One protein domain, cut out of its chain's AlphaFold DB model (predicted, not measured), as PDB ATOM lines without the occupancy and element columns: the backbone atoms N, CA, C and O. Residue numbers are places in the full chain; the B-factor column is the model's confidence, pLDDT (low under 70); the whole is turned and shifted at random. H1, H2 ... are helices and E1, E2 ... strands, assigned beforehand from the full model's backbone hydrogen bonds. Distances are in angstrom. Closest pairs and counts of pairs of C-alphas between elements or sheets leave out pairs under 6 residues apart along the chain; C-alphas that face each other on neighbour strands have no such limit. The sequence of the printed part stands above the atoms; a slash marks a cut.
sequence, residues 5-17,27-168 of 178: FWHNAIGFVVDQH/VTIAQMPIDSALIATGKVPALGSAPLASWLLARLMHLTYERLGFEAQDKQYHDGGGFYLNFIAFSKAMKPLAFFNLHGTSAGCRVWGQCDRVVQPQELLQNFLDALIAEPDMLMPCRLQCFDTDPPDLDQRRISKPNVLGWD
ATOM      1  N   PHE A   5     171.776 212.017 116.322       96.50
ATOM      2  CA  PHE A   5     170.995 212.818 117.262       96.50
ATOM      3  C   PHE A   5     169.627 213.149 116.678       96.50
ATOM      4  O   PHE A   5     169.456 213.273 115.465       96.50
ATOM      5  N   TRP A   6     168.637 213.261 117.557       96.19
ATOM      6  CA  TRP A   6     167.236 213.402 117.181       96.19
ATOM      7  C   TRP A   6     166.656 214.691 117.743       96.19
ATOM      8  O   TRP A   6     166.923 215.054 118.887       96.19
ATOM      9  N   HIS A   7     165.791 215.325 116.962       96.62
ATOM     10  CA  HIS A   7     164.855 216.322 117.459       96.62
ATOM     11  C   HIS A   7     163.484 216.065 116.837       96.62
ATOM     12  O   HIS A   7     163.365 215.833 115.632       96.62
ATOM     13  N   ASN A   8     162.443 216.035 117.670       94.25
ATOM     14  CA  ASN A   8     161.102 215.604 117.272       94.25
ATOM     15  C   ASN A   8     161.118 214.238 116.546       94.25
ATOM     16  O   ASN A   8     161.462 213.210 117.134       94.25
ATOM     17  N   ALA A   9     160.718 214.208 115.272       94.75
ATOM     18  CA  ALA A   9     160.677 213.005 114.439       94.75
ATOM     19  C   ALA A   9     161.811 212.932 113.398       94.75
ATOM     20  O   ALA A   9     161.770 212.058 112.526       94.75
ATOM     21  N   ILE A  10     162.799 213.829 113.487       97.94
ATOM     22  CA  ILE A  10     163.898 213.963 112.531       97.94
ATOM     23  C   ILE A  10     165.207 213.547 113.203       97.94
ATOM     24  O   ILE A  10     165.562 214.046 114.272       97.94
ATOM     25  N   GLY A  11     165.901 212.603 112.575       97.69
ATOM     26  CA  GLY A  11     167.244 212.178 112.941       97.69
ATOM     27  C   GLY A  11     168.270 212.857 112.046       97.69
ATOM     28  O   GLY A  11     168.023 213.042 110.855       97.69
ATOM     29  N   PHE A  12     169.414 213.210 112.620       97.81
ATOM     30  CA  PHE A  12     170.542 213.823 111.931       97.81
ATOM     31  C   PHE A  12     171.792 212.979 112.152       97.81
ATOM     32  O   PHE A  12     172.079 212.555 113.273       97.81
ATOM     33  N   VAL A  13     172.543 212.746 111.081       96.19
ATOM     34  CA  VAL A  13     173.802 211.997 111.111       96.19
ATOM     35  C   VAL A  13     174.809 212.642 110.174       96.19
ATOM     36  O   VAL A  13     174.425 213.204 109.148       96.19
ATOM     37  N   VAL A  14     176.091 212.557 110.520       95.38
ATOM     38  CA  VAL A  14     177.176 212.982 109.634       95.38
ATOM     39  C   VAL A  14     177.502 211.863 108.648       95.38
ATOM     40  O   VAL A  14     177.765 210.730 109.047       95.38
ATOM     41  N   ASP A  15     177.512 212.189 107.360       92.50
ATOM     42  CA  ASP A  15     178.028 211.317 106.310       92.50
ATOM     43  C   ASP A  15     179.556 211.416 106.239       92.50
ATOM     44  O   ASP A  15     180.130 212.341 105.659       92.50
ATOM     45  N   GLN A  16     180.223 210.420 106.819       83.81
ATOM     46  CA  GLN A  16     181.683 210.323 106.844       83.81
ATOM     47  C   GLN A  16     182.284 209.999 105.472       83.81
ATOM     48  O   GLN A  16     183.453 210.298 105.230       83.81
ATOM     49  N   HIS A  17     181.503 209.409 104.563       78.94
ATOM     50  CA  HIS A  17     181.967 209.028 103.229       78.94
ATOM     51  C   HIS A  17     181.867 210.172 102.219       78.94
ATOM     52  O   HIS A  17     182.341 210.030 101.092       78.94
ATOM     53  N   VAL A  27     164.108 220.651  97.001       96.44
ATOM     54  CA  VAL A  27     164.120 222.086  97.307       96.44
ATOM     55  C   VAL A  27     165.504 222.474  97.803       96.44
ATOM     56  O   VAL A  27     166.060 221.844  98.704       96.44
ATOM     57  N   THR A  28     166.061 223.537  97.231       96.00
ATOM     58  CA  THR A  28     167.348 224.084  97.663       96.00
ATOM     59  C   THR A  28     167.240 224.702  99.053       96.00
ATOM     60  O   THR A  28     166.404 225.567  99.311       96.00
ATOM     61  N   ILE A  29     168.161 224.314  99.930       95.38
ATOM     62  CA  ILE A  29     168.458 225.017 101.172       95.38
ATOM     63  C   ILE A  29     169.499 226.083 100.822       95.38
ATOM     64  O   ILE A  29     170.678 225.773 100.622       95.38
ATOM     65  N   ALA A  30     169.047 227.332 100.694       93.50
ATOM     66  CA  ALA A  30     169.921 228.454 100.376       93.50
ATOM     67  C   ALA A  30     171.023 228.602 101.431       93.50
ATOM     68  O   ALA A  30     170.798 228.375 102.621       93.50
ATOM     69  N   GLN A  31     172.216 229.006 100.988       94.12
ATOM     70  CA  GLN A  31     173.325 229.219 101.905       94.12
ATOM     71  C   GLN A  31     172.981 230.326 102.897       94.12
ATOM     72  O   GLN A  31     172.767 231.472 102.501       94.12
ATOM     73  N   MET A  32     172.989 229.992 104.185       92.50
ATOM     74  CA  MET A  32     172.675 230.943 105.244       92.50
ATOM     75  C   MET A  32     173.701 230.898 106.378       92.50
ATOM     76  O   MET A  32     174.186 229.817 106.731       92.50
ATOM     77  N   PRO A  33     174.053 232.061 106.957       93.00
ATOM     78  CA  PRO A  33     174.804 232.097 108.200       93.00
ATOM     79  C   PRO A  33     173.925 231.553 109.326       93.00
ATOM     80  O   PRO A  33     172.769 231.954 109.465       93.00
ATOM     81  N   ILE A  34     174.472 230.656 110.142       92.81
ATOM     82  CA  ILE A  34     173.749 230.122 111.308       92.81
ATOM     83  C   ILE A  34     174.148 230.819 112.608       92.81
ATOM     84  O   ILE A  34     173.470 230.656 113.618       92.81
ATOM     85  N   ASP A  35     175.205 231.631 112.574       90.56
ATOM     86  CA  ASP A  35     175.743 232.321 113.746       90.56
ATOM     87  C   ASP A  35     174.675 233.188 114.417       90.56
ATOM     88  O   ASP A  35     174.384 233.029 115.600       90.56
ATOM     89  N   SER A  36     174.019 234.047 113.628       86.44
ATOM     90  CA  SER A  36     172.947 234.920 114.109       86.44
ATOM     91  C   SER A  36     171.757 234.132 114.647       86.44
ATOM     92  O   SER A  36     171.148 234.559 115.620       86.44
ATOM     93  N   ALA A  37     171.435 232.984 114.043       89.19
ATOM     94  CA  ALA A  37     170.333 232.142 114.498       89.19
ATOM     95  C   ALA A  37     170.652 231.502 115.857       89.19
ATOM     96  O   ALA A  37     169.830 231.568 116.764       89.19
ATOM     97  N   LEU A  38     171.864 230.961 116.024       90.62
ATOM     98  CA  LEU A  38     172.341 230.392 117.286       90.62
ATOM     99  C   LEU A  38     172.421 231.452 118.393       90.62
ATOM    100  O   LEU A  38     171.929 231.217 119.496       90.62
ATOM    101  N   ILE A  39     172.971 232.632 118.095       88.56
ATOM    102  CA  ILE A  39     173.071 233.749 119.047       88.56
ATOM    103  C   ILE A  39     171.679 234.256 119.446       88.56
ATOM    104  O   ILE A  39     171.430 234.482 120.629       88.56
ATOM    105  N   ALA A  40     170.752 234.386 118.491       88.25
ATOM    106  CA  ALA A  40     169.394 234.864 118.754       88.25
ATOM    107  C   ALA A  40     168.602 233.957 119.709       88.25
ATOM    108  O   ALA A  40     167.659 234.425 120.342       88.25
ATOM    109  N   THR A  41     168.993 232.685 119.863       86.62
ATOM    110  CA  THR A  41     168.367 231.795 120.855       86.62
ATOM    111  C   THR A  41     168.627 232.226 122.300       86.62
ATOM    112  O   THR A  41     167.889 231.814 123.193       86.62
ATOM    113  N   GLY A  42     169.696 232.994 122.555       86.56
ATOM    114  CA  GLY A  42     170.149 233.356 123.901       86.56
ATOM    115  C   GLY A  42     170.654 232.180 124.748       86.56
ATOM    116  O   GLY A  42     170.997 232.378 125.909       86.56
ATOM    117  N   LYS A  43     170.692 230.959 124.193       87.56
ATOM    118  CA  LYS A  43     171.110 229.739 124.900       87.56
ATOM    119  C   LYS A  43     172.591 229.419 124.737       87.56
ATOM    120  O   LYS A  43     173.150 228.688 125.546       87.56
ATOM    121  N   VAL A  44     173.213 229.928 123.678       85.81
ATOM    122  CA  VAL A  44     174.654 229.791 123.448       85.81
ATOM    123  C   VAL A  44     175.363 230.960 124.138       85.81
ATOM    124  O   VAL A  44     174.827 232.073 124.112       85.81
ATOM    125  N   PRO A  45     176.551 230.763 124.745       77.19
ATOM    126  CA  PRO A  45     177.309 231.871 125.312       77.19
ATOM    127  C   PRO A  45     177.524 232.986 124.277       77.19
ATOM    128  O   PRO A  45     177.616 232.725 123.076       77.19
ATOM    129  N   ALA A  46     177.616 234.236 124.737       79.44
ATOM    130  CA  ALA A  46     177.886 235.378 123.867       79.44
ATOM    131  C   ALA A  46     179.318 235.286 123.311       79.44
ATOM    132  O   ALA A  46     180.285 235.729 123.930       79.44
ATOM    133  N   LEU A  47     179.444 234.648 122.152       80.12
ATOM    134  CA  LEU A  47     180.701 234.296 121.510       80.12
ATOM    135  C   LEU A  47     180.851 235.055 120.190       80.12
ATOM    136  O   LEU A  47     179.892 235.218 119.440       80.12
ATOM    137  N   GLY A  48     182.079 235.479 119.881       82.69
ATOM    138  CA  GLY A  48     182.433 235.868 118.515       82.69
ATOM    139  C   GLY A  48     182.449 234.656 117.573       82.69
ATOM    140  O   GLY A  48     182.363 233.510 118.019       82.69
ATOM    141  N   SER A  49     182.631 234.890 116.273       86.50
ATOM    142  CA  SER A  49     182.530 233.843 115.243       86.50
ATOM    143  C   SER A  49     183.434 232.624 115.480       86.50
ATOM    144  O   SER A  49     182.959 231.491 115.442       86.50
ATOM    145  N   ALA A  50     184.726 232.820 115.769       85.94
ATOM    146  CA  ALA A  50     185.663 231.704 115.956       85.94
ATOM    147  C   ALA A  50     185.380 230.860 117.222       85.94
ATOM    148  O   ALA A  50     185.353 229.624 117.123       85.94
ATOM    149  N   PRO A  51     185.117 231.466 118.401       89.19
ATOM    150  CA  PRO A  51     184.642 230.704 119.551       89.19
ATOM    151  C   PRO A  51     183.304 229.994 119.299       89.19
ATOM    152  O   PRO A  51     183.147 228.861 119.747       89.19
ATOM    153  N   LEU A  52     182.372 230.598 118.549       91.19
ATOM    154  CA  LEU A  52     181.094 229.967 118.206       91.19
ATOM    155  C   LEU A  52     181.279 228.732 117.314       91.19
ATOM    156  O   LEU A  52     180.700 227.687 117.596       91.19
ATOM    157  N   ALA A  53     182.138 228.810 116.294       91.75
ATOM    158  CA  ALA A  53     182.490 227.655 115.466       91.75
ATOM    159  C   ALA A  53     183.099 226.517 116.301       91.75
ATOM    160  O   ALA A  53     182.829 225.343 116.067       91.75
ATOM    161  N   SER A  54     183.882 226.858 117.323       91.75
ATOM    162  CA  SER A  54     184.496 225.871 118.216       91.75
ATOM    163  C   SER A  54     183.515 225.249 119.198       91.75
ATOM    164  O   SER A  54     183.579 224.046 119.440       91.75
ATOM    165  N   TRP A  55     182.598 226.054 119.737       93.50
ATOM    166  CA  TRP A  55     181.463 225.559 120.509       93.50
ATOM    167  C   TRP A  55     180.634 224.589 119.661       93.50
ATOM    168  O   TRP A  55     180.346 223.481 120.104       93.50
ATOM    169  N   LEU A  56     180.334 224.958 118.413       94.50
ATOM    170  CA  LEU A  56     179.548 224.135 117.499       94.50
ATOM    171  C   LEU A  56     180.242 222.805 117.196       94.50
ATOM    172  O   LEU A  56     179.608 221.756 117.259       94.50
ATOM    173  N   LEU A  57     181.549 222.833 116.931       94.31
ATOM    174  CA  LEU A  57     182.358 221.632 116.736       94.31
ATOM    175  C   LEU A  57     182.302 220.701 117.959       94.31
ATOM    176  O   LEU A  57     182.029 219.511 117.820       94.31
ATOM    177  N   ALA A  58     182.503 221.242 119.162       94.19
ATOM    178  CA  ALA A  58     182.450 220.485 120.414       94.19
ATOM    179  C   ALA A  58     181.050 219.924 120.714       94.19
ATOM    180  O   ALA A  58     180.908 218.799 121.206       94.19
ATOM    181  N   ARG A  59     180.005 220.688 120.381       95.31
ATOM    182  CA  ARG A  59     178.609 220.266 120.509       95.31
ATOM    183  C   ARG A  59     178.282 219.131 119.546       95.31
ATOM    184  O   ARG A  59     177.646 218.159 119.940       95.31
ATOM    185  N   LEU A  60     178.752 219.218 118.305       95.81
ATOM    186  CA  LEU A  60     178.573 218.172 117.301       95.81
ATOM    187  C   LEU A  60     179.357 216.906 117.641       95.81
ATOM    188  O   LEU A  60     178.818 215.817 117.475       95.81
ATOM    189  N   MET A  61     180.574 217.023 118.173       94.25
ATOM    190  CA  MET A  61     181.327 215.873 118.688       94.25
ATOM    191  C   MET A  61     180.542 215.128 119.769       94.25
ATOM    192  O   MET A  61     180.429 213.907 119.711       94.25
ATOM    193  N   HIS A  62     179.929 215.862 120.702       94.81
ATOM    194  CA  HIS A  62     179.060 215.270 121.715       94.81
ATOM    195  C   HIS A  62     177.821 214.601 121.097       94.81
ATOM    196  O   HIS A  62     177.583 213.418 121.324       94.81
ATOM    197  N   LEU A  63     177.054 215.332 120.281       96.00
ATOM    198  CA  LEU A  63     175.809 214.840 119.677       96.00
ATOM    199  C   LEU A  63     176.014 213.625 118.763       96.00
ATOM    200  O   LEU A  63     175.130 212.780 118.639       96.00
ATOM    201  N   THR A  64     177.172 213.540 118.114       95.19
ATOM    202  CA  THR A  64     177.509 212.460 117.182       95.19
ATOM    203  C   THR A  64     178.371 211.371 117.811       95.19
ATOM    204  O   THR A  64     178.784 210.462 117.096       95.19
ATOM    205  N   TYR A  65     178.636 211.410 119.123       93.12
ATOM    206  CA  TYR A  65     179.524 210.453 119.791       93.12
ATOM    207  C   TYR A  65     180.855 210.274 119.035       93.12
ATOM    208  O   TYR A  65     181.245 209.155 118.704       93.12
ATOM    209  N   GLU A  66     181.506 211.392 118.698       92.38
ATOM    210  CA  GLU A  66     182.802 211.448 117.993       92.38
ATOM    211  C   GLU A  66     182.774 210.966 116.535       92.38
ATOM    212  O   GLU A  66     183.812 210.817 115.892       92.38
ATOM    213  N   ARG A  67     181.591 210.761 115.949       91.31
ATOM    214  CA  ARG A  67     181.442 210.241 114.583       91.31
ATOM    215  C   ARG A  67     181.429 211.334 113.511       91.31
ATOM    216  O   ARG A  67     180.648 211.250 112.566       91.31
ATOM    217  N   LEU A  68     182.326 212.316 113.606       90.31
ATOM    218  CA  LEU A  68     182.447 213.408 112.626       90.31
ATOM    219  C   LEU A  68     183.308 213.073 111.393       90.31
ATOM    220  O   LEU A  68     183.362 213.863 110.453       90.31
ATOM    221  N   GLY A  69     183.968 211.910 111.371       86.62
ATOM    222  CA  GLY A  69     184.906 211.532 110.304       86.62
ATOM    223  C   GLY A  69     186.332 212.064 110.507       86.62
ATOM    224  O   GLY A  69     187.150 211.969 109.597       86.62
ATOM    225  N   PHE A  70     186.623 212.609 111.690       85.38
ATOM    226  CA  PHE A  70     187.957 212.953 112.189       85.38
ATOM    227  C   PHE A  70     187.998 212.781 113.714       85.38
ATOM    228  O   PHE A  70     186.953 212.712 114.364       85.38
ATOM    229  N   GLU A  71     189.200 212.728 114.287       86.44
ATOM    230  CA  GLU A  71     189.410 212.568 115.731       86.44
ATOM    231  C   GLU A  71     189.404 213.908 116.489       86.44
ATOM    232  O   GLU A  71     189.673 214.976 115.936       86.44
ATOM    233  N   ALA A  72     189.166 213.863 117.804       81.06
ATOM    234  CA  ALA A  72     189.081 215.046 118.665       81.06
ATOM    235  C   ALA A  72     190.358 215.910 118.733       81.06
ATOM    236  O   ALA A  72     190.292 217.015 119.264       81.06
ATOM    237  N   GLN A  73     191.511 215.451 118.238       85.25
ATOM    238  CA  GLN A  73     192.776 216.210 118.229       85.25
ATOM    239  C   GLN A  73     193.439 216.254 116.845       85.25
ATOM    240  O   GLN A  73     194.662 216.366 116.731       85.25
ATOM    241  N   ASP A  74     192.632 216.136 115.794       85.94
ATOM    242  CA  ASP A  74     193.127 215.935 114.441       85.94
ATOM    243  C   ASP A  74     193.690 217.212 113.778       85.94
ATOM    244  O   ASP A  74     193.429 218.356 114.179       85.94
ATOM    245  N   LYS A  75     194.493 217.000 112.732       85.00
ATOM    246  CA  LYS A  75     195.070 218.029 111.867       85.00
ATOM    247  C   LYS A  75     194.527 217.869 110.456       85.00
ATOM    248  O   LYS A  75     194.833 216.901 109.768       85.00
ATOM    249  N   GLN A  76     193.785 218.866 110.004       83.12
ATOM    250  CA  GLN A  76     193.159 218.878 108.691       83.12
ATOM    251  C   GLN A  76     193.905 219.836 107.758       83.12
ATOM    252  O   GLN A  76     194.263 220.951 108.140       83.12
ATOM    253  N   TYR A  77     194.153 219.376 106.534       79.12
ATOM    254  CA  TYR A  77     194.862 220.109 105.487       79.12
ATOM    255  C   TYR A  77     193.909 220.289 104.315       79.12
ATOM    256  O   TYR A  77     193.645 219.331 103.588       79.12
ATOM    257  N   HIS A  78     193.337 221.478 104.189       74.75
ATOM    258  CA  HIS A  78     192.434 221.809 103.098       74.75
ATOM    259  C   HIS A  78     192.239 223.318 103.004       74.75
ATOM    260  O   HIS A  78     192.465 224.075 103.955       74.75
ATOM    261  N   ASP A  79     191.707 223.720 101.863       65.44
ATOM    262  CA  ASP A  79     191.422 225.108 101.556       65.44
ATOM    263  C   ASP A  79     190.229 225.566 102.416       65.44
ATOM    264  O   ASP A  79     189.242 224.842 102.602       65.44
ATOM    265  N   GLY A  80     190.340 226.744 103.034       65.06
ATOM    266  CA  GLY A  80     189.250 227.361 103.807       65.06
ATOM    267  C   GLY A  80     189.385 227.355 105.336       65.06
ATOM    268  O   GLY A  80     188.589 228.012 106.004       65.06
ATOM    269  N   GLY A  81     190.397 226.690 105.910       74.06
ATOM    270  CA  GLY A  81     190.819 226.925 107.303       74.06
ATOM    271  C   GLY A  81     189.748 226.696 108.389       74.06
ATOM    272  O   GLY A  81     189.725 227.432 109.383       74.06
ATOM    273  N   GLY A  82     188.870 225.706 108.208       86.06
ATOM    274  CA  GLY A  82     187.732 225.390 109.085       86.06
ATOM    275  C   GLY A  82     187.378 223.898 109.130       86.06
ATOM    276  O   GLY A  82     188.190 223.074 108.742       86.06
ATOM    277  N   PHE A  83     186.184 223.531 109.598       89.44
ATOM    278  CA  PHE A  83     185.657 222.164 109.480       89.44
ATOM    279  C   PHE A  83     184.507 222.112 108.480       89.44
ATOM    280  O   PHE A  83     183.687 223.025 108.425       89.44
ATOM    281  N   TYR A  84     184.402 221.009 107.749       91.06
ATOM    282  CA  TYR A  84     183.349 220.788 106.767       91.06
ATOM    283  C   TYR A  84     182.675 219.439 107.022       91.06
ATOM    284  O   TYR A  84     183.340 218.403 107.002       91.06
ATOM    285  N   LEU A  85     181.368 219.458 107.287       93.56
ATOM    286  CA  LEU A  85     180.577 218.281 107.641       93.56
ATOM    287  C   LEU A  85     179.368 218.148 106.718       93.56
ATOM    288  O   LEU A  85     178.605 219.101 106.557       93.56
ATOM    289  N   ASN A  86     179.156 216.945 106.192       94.69
ATOM    290  CA  ASN A  86     177.965 216.597 105.428       94.69
ATOM    291  C   ASN A  86     176.970 215.917 106.360       94.69
ATOM    292  O   ASN A  86     177.317 214.954 107.033       94.69
ATOM    293  N   PHE A  87     175.737 216.393 106.385       96.38
ATOM    294  CA  PHE A  87     174.650 215.850 107.177       96.38
ATOM    295  C   PHE A  87     173.588 215.211 106.296       96.38
ATOM    296  O   PHE A  87     173.204 215.742 105.251       96.38
ATOM    297  N   ILE A  88     173.057 214.100 106.796       96.44
ATOM    298  CA  ILE A  88     171.835 213.475 106.315       96.44
ATOM    299  C   ILE A  88     170.778 213.657 107.401       96.44
ATOM    300  O   ILE A  88     170.968 213.220 108.539       96.44
ATOM    301  N   ALA A  89     169.657 214.280 107.046       97.25
ATOM    302  CA  ALA A  89     168.452 214.249 107.863       97.25
ATOM    303  C   ALA A  89     167.516 213.153 107.359       97.25
ATOM    304  O   ALA A  89     167.329 213.005 106.150       97.25
ATOM    305  N   PHE A  90     166.889 212.413 108.266       97.25
ATOM    306  CA  PHE A  90     165.974 211.326 107.928       97.25
ATOM    307  C   PHE A  90     164.831 211.203 108.939       97.25
ATOM    308  O   PHE A  90     164.919 211.664 110.075       97.25
ATOM    309  N   SER A  91     163.723 210.600 108.515       96.81
ATOM    310  CA  SER A  91     162.565 210.358 109.381       96.81
ATOM    311  C   SER A  91     162.753 209.111 110.252       96.81
ATOM    312  O   SER A  91     163.618 208.279 109.989       96.81
ATOM    313  N   LYS A  92     161.873 208.891 111.239       94.56
ATOM    314  CA  LYS A  92     161.837 207.627 112.012       94.56
ATOM    315  C   LYS A  92     161.677 206.364 111.154       94.56
ATOM    316  O   LYS A  92     162.076 205.288 111.582       94.56
ATOM    317  N   ALA A  93     161.108 206.492 109.955       95.44
ATOM    318  CA  ALA A  93     160.993 205.405 108.984       95.44
ATOM    319  C   ALA A  93     162.253 205.245 108.108       95.44
ATOM    320  O   ALA A  93     162.208 204.555 107.096       95.44
ATOM    321  N   MET A  94     163.361 205.909 108.461       93.94
ATOM    322  CA  MET A  94     164.631 205.920 107.727       93.94
ATOM    323  C   MET A  94     164.534 206.480 106.300       93.94
ATOM    324  O   MET A  94     165.422 206.256 105.481       93.94
ATOM    325  N   LYS A  95     163.477 207.246 105.987       94.94
ATOM    326  CA  LYS A  95     163.385 207.957 104.707       94.94
ATOM    327  C   LYS A  95     164.293 209.194 104.764       94.94
ATOM    328  O   LYS A  95     164.108 209.991 105.688       94.94
ATOM    329  N   PRO A  96     165.211 209.399 103.801       95.19
ATOM    330  CA  PRO A  96     166.001 210.623 103.741       95.19
ATOM    331  C   PRO A  96     165.083 211.827 103.503       95.19
ATOM    332  O   PRO A  96     164.156 211.776 102.694       95.19
ATOM    333  N   LEU A  97     165.337 212.897 104.247       97.12
ATOM    334  CA  LEU A  97     164.596 214.156 104.225       97.12
ATOM    335  C   LEU A  97     165.455 215.301 103.695       97.12
ATOM    336  O   LEU A  97     164.930 216.172 103.010       97.12
ATOM    337  N   ALA A  98     166.755 215.314 104.002       97.38
ATOM    338  CA  ALA A  98     167.680 216.329 103.506       97.38
ATOM    339  C   ALA A  98     169.124 215.833 103.442       97.38
ATOM    340  O   ALA A  98     169.531 214.986 104.238       97.38
ATOM    341  N   PHE A  99     169.883 216.435 102.530       96.44
ATOM    342  CA  PHE A  99     171.337 216.372 102.448       96.44
ATOM    343  C   PHE A  99     171.859 217.803 102.514       96.44
ATOM    344  O   PHE A  99     171.537 218.626 101.654       96.44
ATOM    345  N   PHE A 100     172.626 218.138 103.544       96.19
ATOM    346  CA  PHE A 100     173.124 219.499 103.716       96.19
ATOM    347  C   PHE A 100     174.511 219.521 104.327       96.19
ATOM    348  O   PHE A 100     174.937 218.587 104.989       96.19
ATOM    349  N   ASN A 101     175.220 220.608 104.091       95.25
ATOM    350  CA  ASN A 101     176.581 220.815 104.526       95.25
ATOM    351  C   ASN A 101     176.592 221.873 105.616       95.25
ATOM    352  O   ASN A 101     175.851 222.855 105.546       95.25
ATOM    353  N   LEU A 102     177.467 221.681 106.590       95.50
ATOM    354  CA  LEU A 102     177.792 222.650 107.613       95.50
ATOM    355  C   LEU A 102     179.286 222.945 107.533       95.50
ATOM    356  O   LEU A 102     180.115 222.043 107.650       95.50
ATOM    357  N   HIS A 103     179.620 224.219 107.374       93.38
ATOM    358  CA  HIS A 103     180.998 224.691 107.365       93.38
ATOM    359  C   HIS A 103     181.188 225.713 108.477       93.38
ATOM    360  O   HIS A 103     180.500 226.734 108.486       93.38
ATOM    361  N   GLY A 104     182.116 225.450 109.395       92.00
ATOM    362  CA  GLY A 104     182.533 226.399 110.425       92.00
ATOM    363  C   GLY A 104     183.976 226.844 110.224       92.00
ATOM    364  O   GLY A 104     184.870 226.015 110.089       92.00
ATOM    365  N   THR A 105     184.212 228.154 110.232       89.25
ATOM    366  CA  THR A 105     185.539 228.786 110.118       89.25
ATOM    367  C   THR A 105     185.737 229.801 111.243       89.25
ATOM    368  O   THR A 105     184.810 230.103 111.993       89.25
ATOM    369  N   SER A 106     186.915 230.427 111.326       84.94
ATOM    370  CA  SER A 106     187.103 231.575 112.228       84.94
ATOM    371  C   SER A 106     186.242 232.794 111.873       84.94
ATOM    372  O   SER A 106     186.041 233.653 112.727       84.94
ATOM    373  N   ALA A 107     185.748 232.888 110.635       87.19
ATOM    374  CA  ALA A 107     184.896 233.989 110.187       87.19
ATOM    375  C   ALA A 107     183.405 233.753 110.483       87.19
ATOM    376  O   ALA A 107     182.635 234.711 110.499       87.19
ATOM    377  N   GLY A 108     183.000 232.505 110.737       89.75
ATOM    378  CA  GLY A 108     181.613 232.146 111.032       89.75
ATOM    379  C   GLY A 108     181.218 230.770 110.514       89.75
ATOM    380  O   GLY A 108     182.031 230.066 109.898       89.75
ATOM    381  N   CYS A 109     179.958 230.411 110.748       93.81
ATOM    382  CA  CYS A 109     179.366 229.139 110.353       93.81
ATOM    383  C   CYS A 109     178.240 229.324 109.333       93.81
ATOM    384  O   CYS A 109     177.427 230.251 109.411       93.81
ATOM    385  N   ARG A 110     178.169 228.408 108.366       95.06
ATOM    386  CA  ARG A 110     177.180 228.434 107.284       95.06
ATOM    387  C   ARG A 110     176.615 227.052 107.019       95.06
ATOM    388  O   ARG A 110     177.349 226.068 107.082       95.06
ATOM    389  N   VAL A 111     175.338 227.011 106.655       96.25
ATOM    390  CA  VAL A 111     174.633 225.798 106.228       96.25
ATOM    391  C   VAL A 111     174.056 225.981 104.826       96.25
ATOM    392  O   VAL A 111     173.617 227.081 104.486       96.25
ATOM    393  N   TRP A 112     174.088 224.935 104.000       95.88
ATOM    394  CA  TRP A 112     173.471 224.904 102.664       95.88
ATOM    395  C   TRP A 112     173.251 223.468 102.197       95.88
ATOM    396  O   TRP A 112     173.921 222.557 102.669       95.88
ATOM    397  N   GLY A 113     172.361 223.241 101.235       95.69
ATOM    398  CA  GLY A 113     172.097 221.888 100.747       95.69
ATOM    399  C   GLY A 113     170.787 221.761  99.992       95.69
ATOM    400  O   GLY A 113     170.357 222.694  99.318       95.69
ATOM    401  N   GLN A 114     170.150 220.602 100.119       96.62
ATOM    402  CA  GLN A 114     168.856 220.293  99.520       96.62
ATOM    403  C   GLN A 114     168.009 219.428 100.457       96.62
ATOM    404  O   GLN A 114     168.533 218.596 101.199       96.62
ATOM    405  N   CYS A 115     166.691 219.574 100.387       96.62
ATOM    406  CA  CYS A 115     165.742 218.664 101.021       96.62
ATOM    407  C   CYS A 115     164.773 218.049 100.008       96.62
ATOM    408  O   CYS A 115     164.611 218.548  98.895       96.62
ATOM    409  N   ASP A 116     164.145 216.937 100.393       96.12
ATOM    410  CA  ASP A 116     163.045 216.326  99.646       96.12
ATOM    411  C   ASP A 116     161.958 217.386  99.389       96.12
ATOM    412  O   ASP A 116     161.698 218.248 100.232       96.12
ATOM    413  N   ARG A 117     161.311 217.318  98.223       95.62
ATOM    414  CA  ARG A 117     160.291 218.275  97.771       95.62
ATOM    415  C   ARG A 117     159.141 218.514  98.752       95.62
ATOM    416  O   ARG A 117     158.489 219.550  98.684       95.62
ATOM    417  N   VAL A 118     158.841 217.535  99.609       94.25
ATOM    418  CA  VAL A 118     157.737 217.622 100.580       94.25
ATOM    419  C   VAL A 118     158.167 218.237 101.913       94.25
ATOM    420  O   VAL A 118     157.332 218.415 102.796       94.25
ATOM    421  N   VAL A 119     159.459 218.526 102.081       95.81
ATOM    422  CA  VAL A 119     160.039 219.073 103.308       95.81
ATOM    423  C   VAL A 119     160.270 220.567 103.132       95.81
ATOM    424  O   VAL A 119     160.800 221.006 102.115       95.81
ATOM    425  N   GLN A 120     159.903 221.349 104.145       96.12
ATOM    426  CA  GLN A 120     160.191 222.779 104.175       96.12
ATOM    427  C   GLN A 120     161.615 223.015 104.712       96.12
ATOM    428  O   GLN A 120     161.884 222.652 105.862       96.12
ATOM    429  N   PRO A 121     162.524 223.657 103.944       95.94
ATOM    430  CA  PRO A 121     163.893 223.938 104.382       95.94
ATOM    431  C   PRO A 121     163.976 224.613 105.753       95.94
ATOM    432  O   PRO A 121     164.780 224.221 106.595       95.94
ATOM    433  N   GLN A 122     163.126 225.615 105.990       94.62
ATOM    434  CA  GLN A 122     163.149 226.399 107.223       94.62
ATOM    435  C   GLN A 122     162.777 225.557 108.448       94.62
ATOM    436  O   GLN A 122     163.428 225.668 109.481       94.62
ATOM    437  N   GLU A 123     161.771 224.689 108.330       94.88
ATOM    438  CA  GLU A 123     161.355 223.799 109.416       94.88
ATOM    439  C   GLU A 123     162.439 222.757 109.723       94.88
ATOM    440  O   GLU A 123     162.765 222.521 110.888       94.88
ATOM    441  N   LEU A 124     163.043 222.171 108.685       96.19
ATOM    442  CA  LEU A 124     164.146 221.223 108.836       96.19
ATOM    443  C   LEU A 124     165.341 221.867 109.555       96.19
ATOM    444  O   LEU A 124     165.872 221.293 110.506       96.19
ATOM    445  N   LEU A 125     165.742 223.066 109.126       95.62
ATOM    446  CA  LEU A 125     166.845 223.794 109.747       95.62
ATOM    447  C   LEU A 125     166.516 224.247 111.168       95.62
ATOM    448  O   LEU A 125     167.394 224.188 112.025       95.62
ATOM    449  N   GLN A 126     165.273 224.640 111.451       95.25
ATOM    450  CA  GLN A 126     164.857 224.963 112.814       95.25
ATOM    451  C   GLN A 126     164.981 223.738 113.727       95.25
ATOM    452  O   GLN A 126     165.584 223.840 114.788       95.25
ATOM    453  N   ASN A 127     164.530 222.558 113.281       96.81
ATOM    454  CA  ASN A 127     164.694 221.318 114.047       96.81
ATOM    455  C   ASN A 127     166.172 220.976 114.290       96.81
ATOM    456  O   ASN A 127     166.529 220.500 115.366       96.81
ATOM    457  N   PHE A 128     167.034 221.215 113.298       97.38
ATOM    458  CA  PHE A 128     168.474 221.023 113.445       97.38
ATOM    459  C   PHE A 128     169.062 221.977 114.493       97.38
ATOM    460  O   PHE A 128     169.765 221.531 115.399       97.38
ATOM    461  N   LEU A 129     168.736 223.272 114.413       95.94
ATOM    462  CA  LEU A 129     169.166 224.278 115.386       95.94
ATOM    463  C   LEU A 129     168.671 223.943 116.797       95.94
ATOM    464  O   LEU A 129     169.465 223.965 117.734       95.94
ATOM    465  N   ASP A 130     167.403 223.561 116.944       96.31
ATOM    466  CA  ASP A 130     166.810 223.195 118.231       96.31
ATOM    467  C   ASP A 130     167.503 221.975 118.859       96.31
ATOM    468  O   ASP A 130     167.727 221.951 120.070       96.31
ATOM    469  N   ALA A 131     167.934 220.998 118.052       96.50
ATOM    470  CA  ALA A 131     168.777 219.892 118.513       96.50
ATOM    471  C   ALA A 131     170.138 220.375 119.051       96.50
ATOM    472  O   ALA A 131     170.593 219.927 120.112       96.50
ATOM    473  N   LEU A 132     170.791 221.297 118.333       95.88
ATOM    474  CA  LEU A 132     172.080 221.858 118.749       95.88
ATOM    475  C   LEU A 132     171.965 222.565 120.105       95.88
ATOM    476  O   LEU A 132     172.837 222.385 120.954       95.88
ATOM    477  N   ILE A 133     170.880 223.312 120.326       95.56
ATOM    478  CA  ILE A 133     170.671 224.155 121.514       95.56
ATOM    479  C   ILE A 133     169.804 223.521 122.618       95.56
ATOM    480  O   ILE A 133     169.430 224.216 123.566       95.56
ATOM    481  N   ALA A 134     169.456 222.233 122.521       94.94
ATOM    482  CA  ALA A 134     168.670 221.544 123.551       94.94
ATOM    483  C   ALA A 134     169.423 221.453 124.892       94.94
ATOM    484  O   ALA A 134     168.861 221.763 125.940       94.94
ATOM    485  N   GLU A 135     170.708 221.092 124.840       93.19
ATOM    486  CA  GLU A 135     171.621 221.008 125.987       93.19
ATOM    487  C   GLU A 135     172.946 221.699 125.619       93.19
ATOM    488  O   GLU A 135     173.943 221.033 125.330       93.19
ATOM    489  N   PRO A 136     172.962 223.040 125.537       92.12
ATOM    490  CA  PRO A 136     174.052 223.797 124.915       92.12
ATOM    491  C   PRO A 136     175.389 223.694 125.667       92.12
ATOM    492  O   PRO A 136     176.443 223.898 125.065       92.12
ATOM    493  N   ASP A 137     175.348 223.344 126.955       91.31
ATOM    494  CA  ASP A 137     176.526 223.166 127.812       91.31
ATOM    495  C   ASP A 137     177.092 221.736 127.767       91.31
ATOM    496  O   ASP A 137     178.212 221.491 128.220       91.31
ATOM    497  N   MET A 138     176.348 220.782 127.193       93.56
ATOM    498  CA  MET A 138     176.809 219.406 127.010       93.56
ATOM    499  C   MET A 138     177.729 219.345 125.793       93.56
ATOM    500  O   MET A 138     177.301 219.152 124.648       93.56
ATOM    501  N   LEU A 139     179.011 219.565 126.070       92.69
ATOM    502  CA  LEU A 139     180.086 219.664 125.095       92.69
ATOM    503  C   LEU A 139     181.100 218.548 125.311       92.69
ATOM    504  O   LEU A 139     181.404 218.167 126.442       92.69
ATOM    505  N   MET A 140     181.674 218.070 124.214       92.12
ATOM    506  CA  MET A 140     182.811 217.165 124.255       92.12
ATOM    507  C   MET A 140     184.090 217.935 123.919       92.12
ATOM    508  O   MET A 140     184.083 218.714 122.961       92.12
ATOM    509  N   PRO A 141     185.192 217.736 124.666       90.00
ATOM    510  CA  PRO A 141     186.466 218.339 124.316       90.00
ATOM    511  C   PRO A 141     186.883 217.971 122.891       90.00
ATOM    512  O   PRO A 141     186.907 216.802 122.517       90.00
ATOM    513  N   CYS A 142     187.218 218.977 122.097       89.19
ATOM    514  CA  CYS A 142     187.636 218.809 120.715       89.19
ATOM    515  C   CYS A 142     188.585 219.940 120.335       89.19
ATOM    516  O   CYS A 142     188.393 221.086 120.735       89.19
ATOM    517  N   ARG A 143     189.619 219.635 119.563       89.25
ATOM    518  CA  ARG A 143     190.614 220.577 119.070       89.25
ATOM    519  C   ARG A 143     191.038 220.170 117.669       89.25
ATOM    520  O   ARG A 143     191.902 219.319 117.497       89.25
ATOM    521  N   LEU A 144     190.486 220.856 116.683       87.50
ATOM    522  CA  LEU A 144     190.857 220.716 115.289       87.50
ATOM    523  C   LEU A 144     191.887 221.783 114.911       87.50
ATOM    524  O   LEU A 144     191.694 222.979 115.161       87.50
ATOM    525  N   GLN A 145     192.996 221.356 114.311       86.56
ATOM    526  CA  GLN A 145     193.957 222.272 113.699       86.56
ATOM    527  C   GLN A 145     193.787 222.241 112.182       86.56
ATOM    528  O   GLN A 145     194.055 221.220 111.559       86.56
ATOM    529  N   CYS A 146     193.384 223.362 111.595       83.19
ATOM    530  CA  CYS A 146     193.174 223.487 110.157       83.19
ATOM    531  C   CYS A 146     194.330 224.276 109.541       83.19
ATOM    532  O   CYS A 146     194.622 225.402 109.959       83.19
ATOM    533  N   PHE A 147     194.991 223.685 108.554       78.62
ATOM    534  CA  PHE A 147     196.076 224.301 107.804       78.62
ATOM    535  C   PHE A 147     195.567 224.654 106.414       78.62
ATOM    536  O   PHE A 147     195.212 223.758 105.651       78.62
ATOM    537  N   ASP A 148     195.550 225.950 106.103       72.75
ATOM    538  CA  ASP A 148     195.266 226.406 104.745       72.75
ATOM    539  C   ASP A 148     196.462 226.067 103.853       72.75
ATOM    540  O   ASP A 148     197.605 226.441 104.170       72.75
ATOM    541  N   THR A 149     196.190 225.297 102.803       66.62
ATOM    542  CA  THR A 149     197.182 224.740 101.885       66.62
ATOM    543  C   THR A 149     197.309 225.509 100.572       66.62
ATOM    544  O   THR A 149     198.283 225.256  99.862       66.62
ATOM    545  N   ASP A 150     196.426 226.479 100.304       63.94
ATOM    546  CA  ASP A 150     196.359 227.205  99.033       63.94
ATOM    547  C   ASP A 150     196.771 228.683  99.159       63.94
ATOM    548  O   ASP A 150     196.078 229.511  99.754       63.94
ATOM    549  N   PRO A 151     197.882 229.076  98.519       54.22
ATOM    550  CA  PRO A 151     197.960 230.359  97.841       54.22
ATOM    551  C   PRO A 151     198.127 230.131  96.327       54.22
ATOM    552  O   PRO A 151     199.027 229.389  95.935       54.22
ATOM    553  N   PRO A 152     197.340 230.808  95.467       51.41
ATOM    554  CA  PRO A 152     197.303 230.546  94.023       51.41
ATOM    555  C   PRO A 152     198.625 230.777  93.256       51.41
ATOM    556  O   PRO A 152     198.696 230.390  92.097       51.41
ATOM    557  N   ASP A 153     199.675 231.346  93.870       51.75
ATOM    558  CA  ASP A 153     200.855 231.870  93.153       51.75
ATOM    559  C   ASP A 153     202.237 231.605  93.812       51.75
ATOM    560  O   ASP A 153     203.112 232.472  93.770       51.75
ATOM    561  N   LEU A 154     202.516 230.451  94.446       49.28
ATOM    562  CA  LEU A 154     203.873 230.195  94.985       49.28
ATOM    563  C   LEU A 154     204.419 228.778  94.739       49.28
ATOM    564  O   LEU A 154     203.888 227.796  95.248       49.28
ATOM    565  N   ASP A 155     205.607 228.710  94.117       52.12
ATOM    566  CA  ASP A 155     206.466 227.517  93.945       52.12
ATOM    567  C   ASP A 155     206.919 226.851  95.267       52.12
ATOM    568  O   ASP A 155     207.602 225.826  95.277       52.12
ATOM    569  N   GLN A 156     206.544 227.408  96.420       54.00
ATOM    570  CA  GLN A 156     206.780 226.826  97.735       54.00
ATOM    571  C   GLN A 156     205.457 226.790  98.493       54.00
ATOM    572  O   GLN A 156     204.914 227.846  98.818       54.00
ATOM    573  N   ARG A 157     204.968 225.585  98.823       51.81
ATOM    574  CA  ARG A 157     203.817 225.377  99.719       51.81
ATOM    575  C   ARG A 157     204.090 226.058 101.061       51.81
ATOM    576  O   ARG A 157     204.681 225.466 101.965       51.81
ATOM    577  N   ARG A 158     203.688 227.320 101.208       53.62
ATOM    578  CA  ARG A 158     203.717 228.016 102.491       53.62
ATOM    579  C   ARG A 158     202.507 227.548 103.278       53.62
ATOM    580  O   ARG A 158     201.436 228.126 103.167       53.62
ATOM    581  N   ILE A 159     202.699 226.496 104.070       59.88
ATOM    582  CA  ILE A 159     201.721 226.090 105.079       59.88
ATOM    583  C   ILE A 159     201.493 227.301 105.989       59.88
ATOM    584  O   ILE A 159     202.417 227.769 106.667       59.88
ATOM    585  N   SER A 160     200.280 227.848 105.961       64.06
ATOM    586  CA  SER A 160     199.894 228.963 106.822       64.06
ATOM    587  C   SER A 160     199.973 228.559 108.303       64.06
ATOM    588  O   SER A 160     199.992 227.377 108.660       64.06
ATOM    589  N   LYS A 161     200.039 229.542 109.215       69.88
ATOM    590  CA  LYS A 161     199.903 229.234 110.649       69.88
ATOM    591  C   LYS A 161     198.531 228.576 110.865       69.88
ATOM    592  O   LYS A 161     197.551 229.151 110.398       69.88
ATOM    593  N   PRO A 162     198.444 227.458 111.607       74.44
ATOM    594  CA  PRO A 162     197.187 226.742 111.760       74.44
ATOM    595  C   PRO A 162     196.121 227.637 112.380       74.44
ATOM    596  O   PRO A 162     196.382 228.334 113.371       74.44
ATOM    597  N   ASN A 163     194.914 227.559 111.828       79.50
ATOM    598  CA  ASN A 163     193.720 227.979 112.532       79.50
ATOM    599  C   ASN A 163     193.356 226.885 113.535       79.50
ATOM    600  O   ASN A 163     193.378 225.701 113.206       79.50
ATOM    601  N   VAL A 164     193.074 227.264 114.777       83.25
ATOM    602  CA  VAL A 164     192.718 226.303 115.823       83.25
ATOM    603  C   VAL A 164     191.274 226.557 116.204       83.25
ATOM    604  O   VAL A 164     190.961 227.599 116.777       83.25
ATOM    605  N   LEU A 165     190.417 225.593 115.882       84.94
ATOM    606  CA  LEU A 165     189.033 225.539 116.330       84.94
ATOM    607  C   LEU A 165     188.948 224.465 117.407       84.94
ATOM    608  O   LEU A 165     189.377 223.334 117.197       84.94
ATOM    609  N   GLY A 166     188.441 224.799 118.584       82.19
ATOM    610  CA  GLY A 166     188.347 223.806 119.642       82.19
ATOM    611  C   GLY A 166     187.840 224.321 120.973       82.19
ATOM    612  O   GLY A 166     187.928 225.507 121.274       82.19
ATOM    613  N   TRP A 167     187.335 223.400 121.776       84.38
ATOM    614  CA  TRP A 167     186.827 223.610 123.118       84.38
ATOM    615  C   TRP A 167     187.448 222.560 124.044       84.38
ATOM    616  O   TRP A 167     187.460 221.382 123.699       84.38
ATOM    617  N   ASP A 168     187.958 222.948 125.214       81.75
ATOM    618  CA  ASP A 168     188.542 222.002 126.193       81.75
ATOM    619  C   ASP A 168     187.526 221.444 127.203       81.75
ATOM    620  O   ASP A 168     187.889 220.755 128.154       81.75
TER     621      ASP A 168
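Overview. This is residues 5 to 17 and 27 to 168 of the 178 residues of an uncharacterized protein of Blastopirellula marina (UniProt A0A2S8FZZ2). A six-stranded antiparallel sheet, twisted and curled, has helices H2 and H3 packed over one face, with the short H1 only grazing it. A small second sheet of three strands packs on H2 at one end, and H2 sits between the two sheets. From this small sheet the link of residues 148 to 162 reaches away, its C-alphas 18 to 33 A from the mean of all C-alphas. The printed part has 155 residues with three named helices and nine named strands, in the order E1 E2 E3 H1 H2 E4 E5 E6 E7 H3 E8 E9; the large sheet runs E1 E2 E5 E6 E7 E3, the small one E4 E8 E9 is mixed, and the class is mixed, helices and strands. The whole is compact, with a radius of gyration of the C-alphas of 15.9 A, and its outline is elongated, spanning 51 by 31 by 26 A.

Along the chain. E1, residues 5 to 7, begins at C-alpha 5 (170.995, 212.818, 117.262). E2 is residues 10 to 14, 13.6 A long, and E3, beyond the cut, is residues 27 to 33, 18.2 A. H1 is residues 35 to 40, and H2, residues 49 to 63, is the longest helix at 20.6 A, with C-alpha 49 at (182.530, 233.843, 115.243). E4 is residues 75 to 77. E5, residues 82 to 91, measures 29.3 A, E6, residues 96 to 105, 27.4 A, and E7, residues 108 to 115, 23.1 A. H3 is residues 121 to 132, 16.7 A. E8 is residues 142 to 147, 16.4 A, and E9, residues 163 to 167, ends at C-alpha 167 (186.827, 223.610, 123.118).

Arrangement. In the large sheet E1 and E3 are the edge strands. E1 and E2 form a hairpin, with N 7 and O 10 within hydrogen-bond range at 3.0 A, and E2 and E5 are antiparallel neighbours, with N 11 and O 90 within hydrogen-bond range at 2.8 A. E5, E6 and E7 form a meander, each strand the antiparallel neighbour of the one before, with N 87 and O 100 at 2.7 A and N 101 and O 112 at 2.7 A. E7 and E3 are antiparallel at 175 degrees, with N 29 and O 113 at 2.8 A. H2 and H3 on one face of this sheet make two layers, one of helices and one the sheet itself; the closest C-alphas of H2 and E7 are those of Ser 49 and Gly 108, 4.6 A apart, and the closest of E1 and H3 are those of His 7 and Ala 131, 5.4 A apart. H2 and H3 only just touch, with 3 pairs of C-alphas within 8 A, the closest Arg 59 and Leu 132 at 6.9 A, and are about perpendicular at 79 degrees. H1 only grazes the sheet, with residues 35 to 38; it is close to but not clearly touching H2, closest C-alphas Asp 35 and Ser 49 at 7.1 A. In the small sheet E4 and E8 are parallel, with N 76 and O 145 at 2.8 A, and the hairpin E8 and E9 has N 167 and O 142 at 2.7 A. H2 is also on one face of this sheet, again two layers, at a height over the sheet of 6.8 A; it lies over E9, slantwise to the strands at 51 degrees to E9 on the local plane, and the closest C-alphas are Ser 54 and Gly 166 at 4.6 A. E4 and E5 are only just apart, at 8.2 A. In H1, H2 and H3 every O i to N i+4 pair is within hydrogen-bond range.

Size, cuts and confidence. The C-alphas of Ala 93 and Asp 155 are the two farthest apart, 52.8 A. Residues 18 to 26 are not printed, and C-alphas 17 and 27 are 22.9 A apart across the cut. The links H2 to E4 and E8 to E9 are long, of 11 and 15 residues. The mean pLDDT of the printed part is 87.9; residues 79 to 80 and 149 to 161 are under 70.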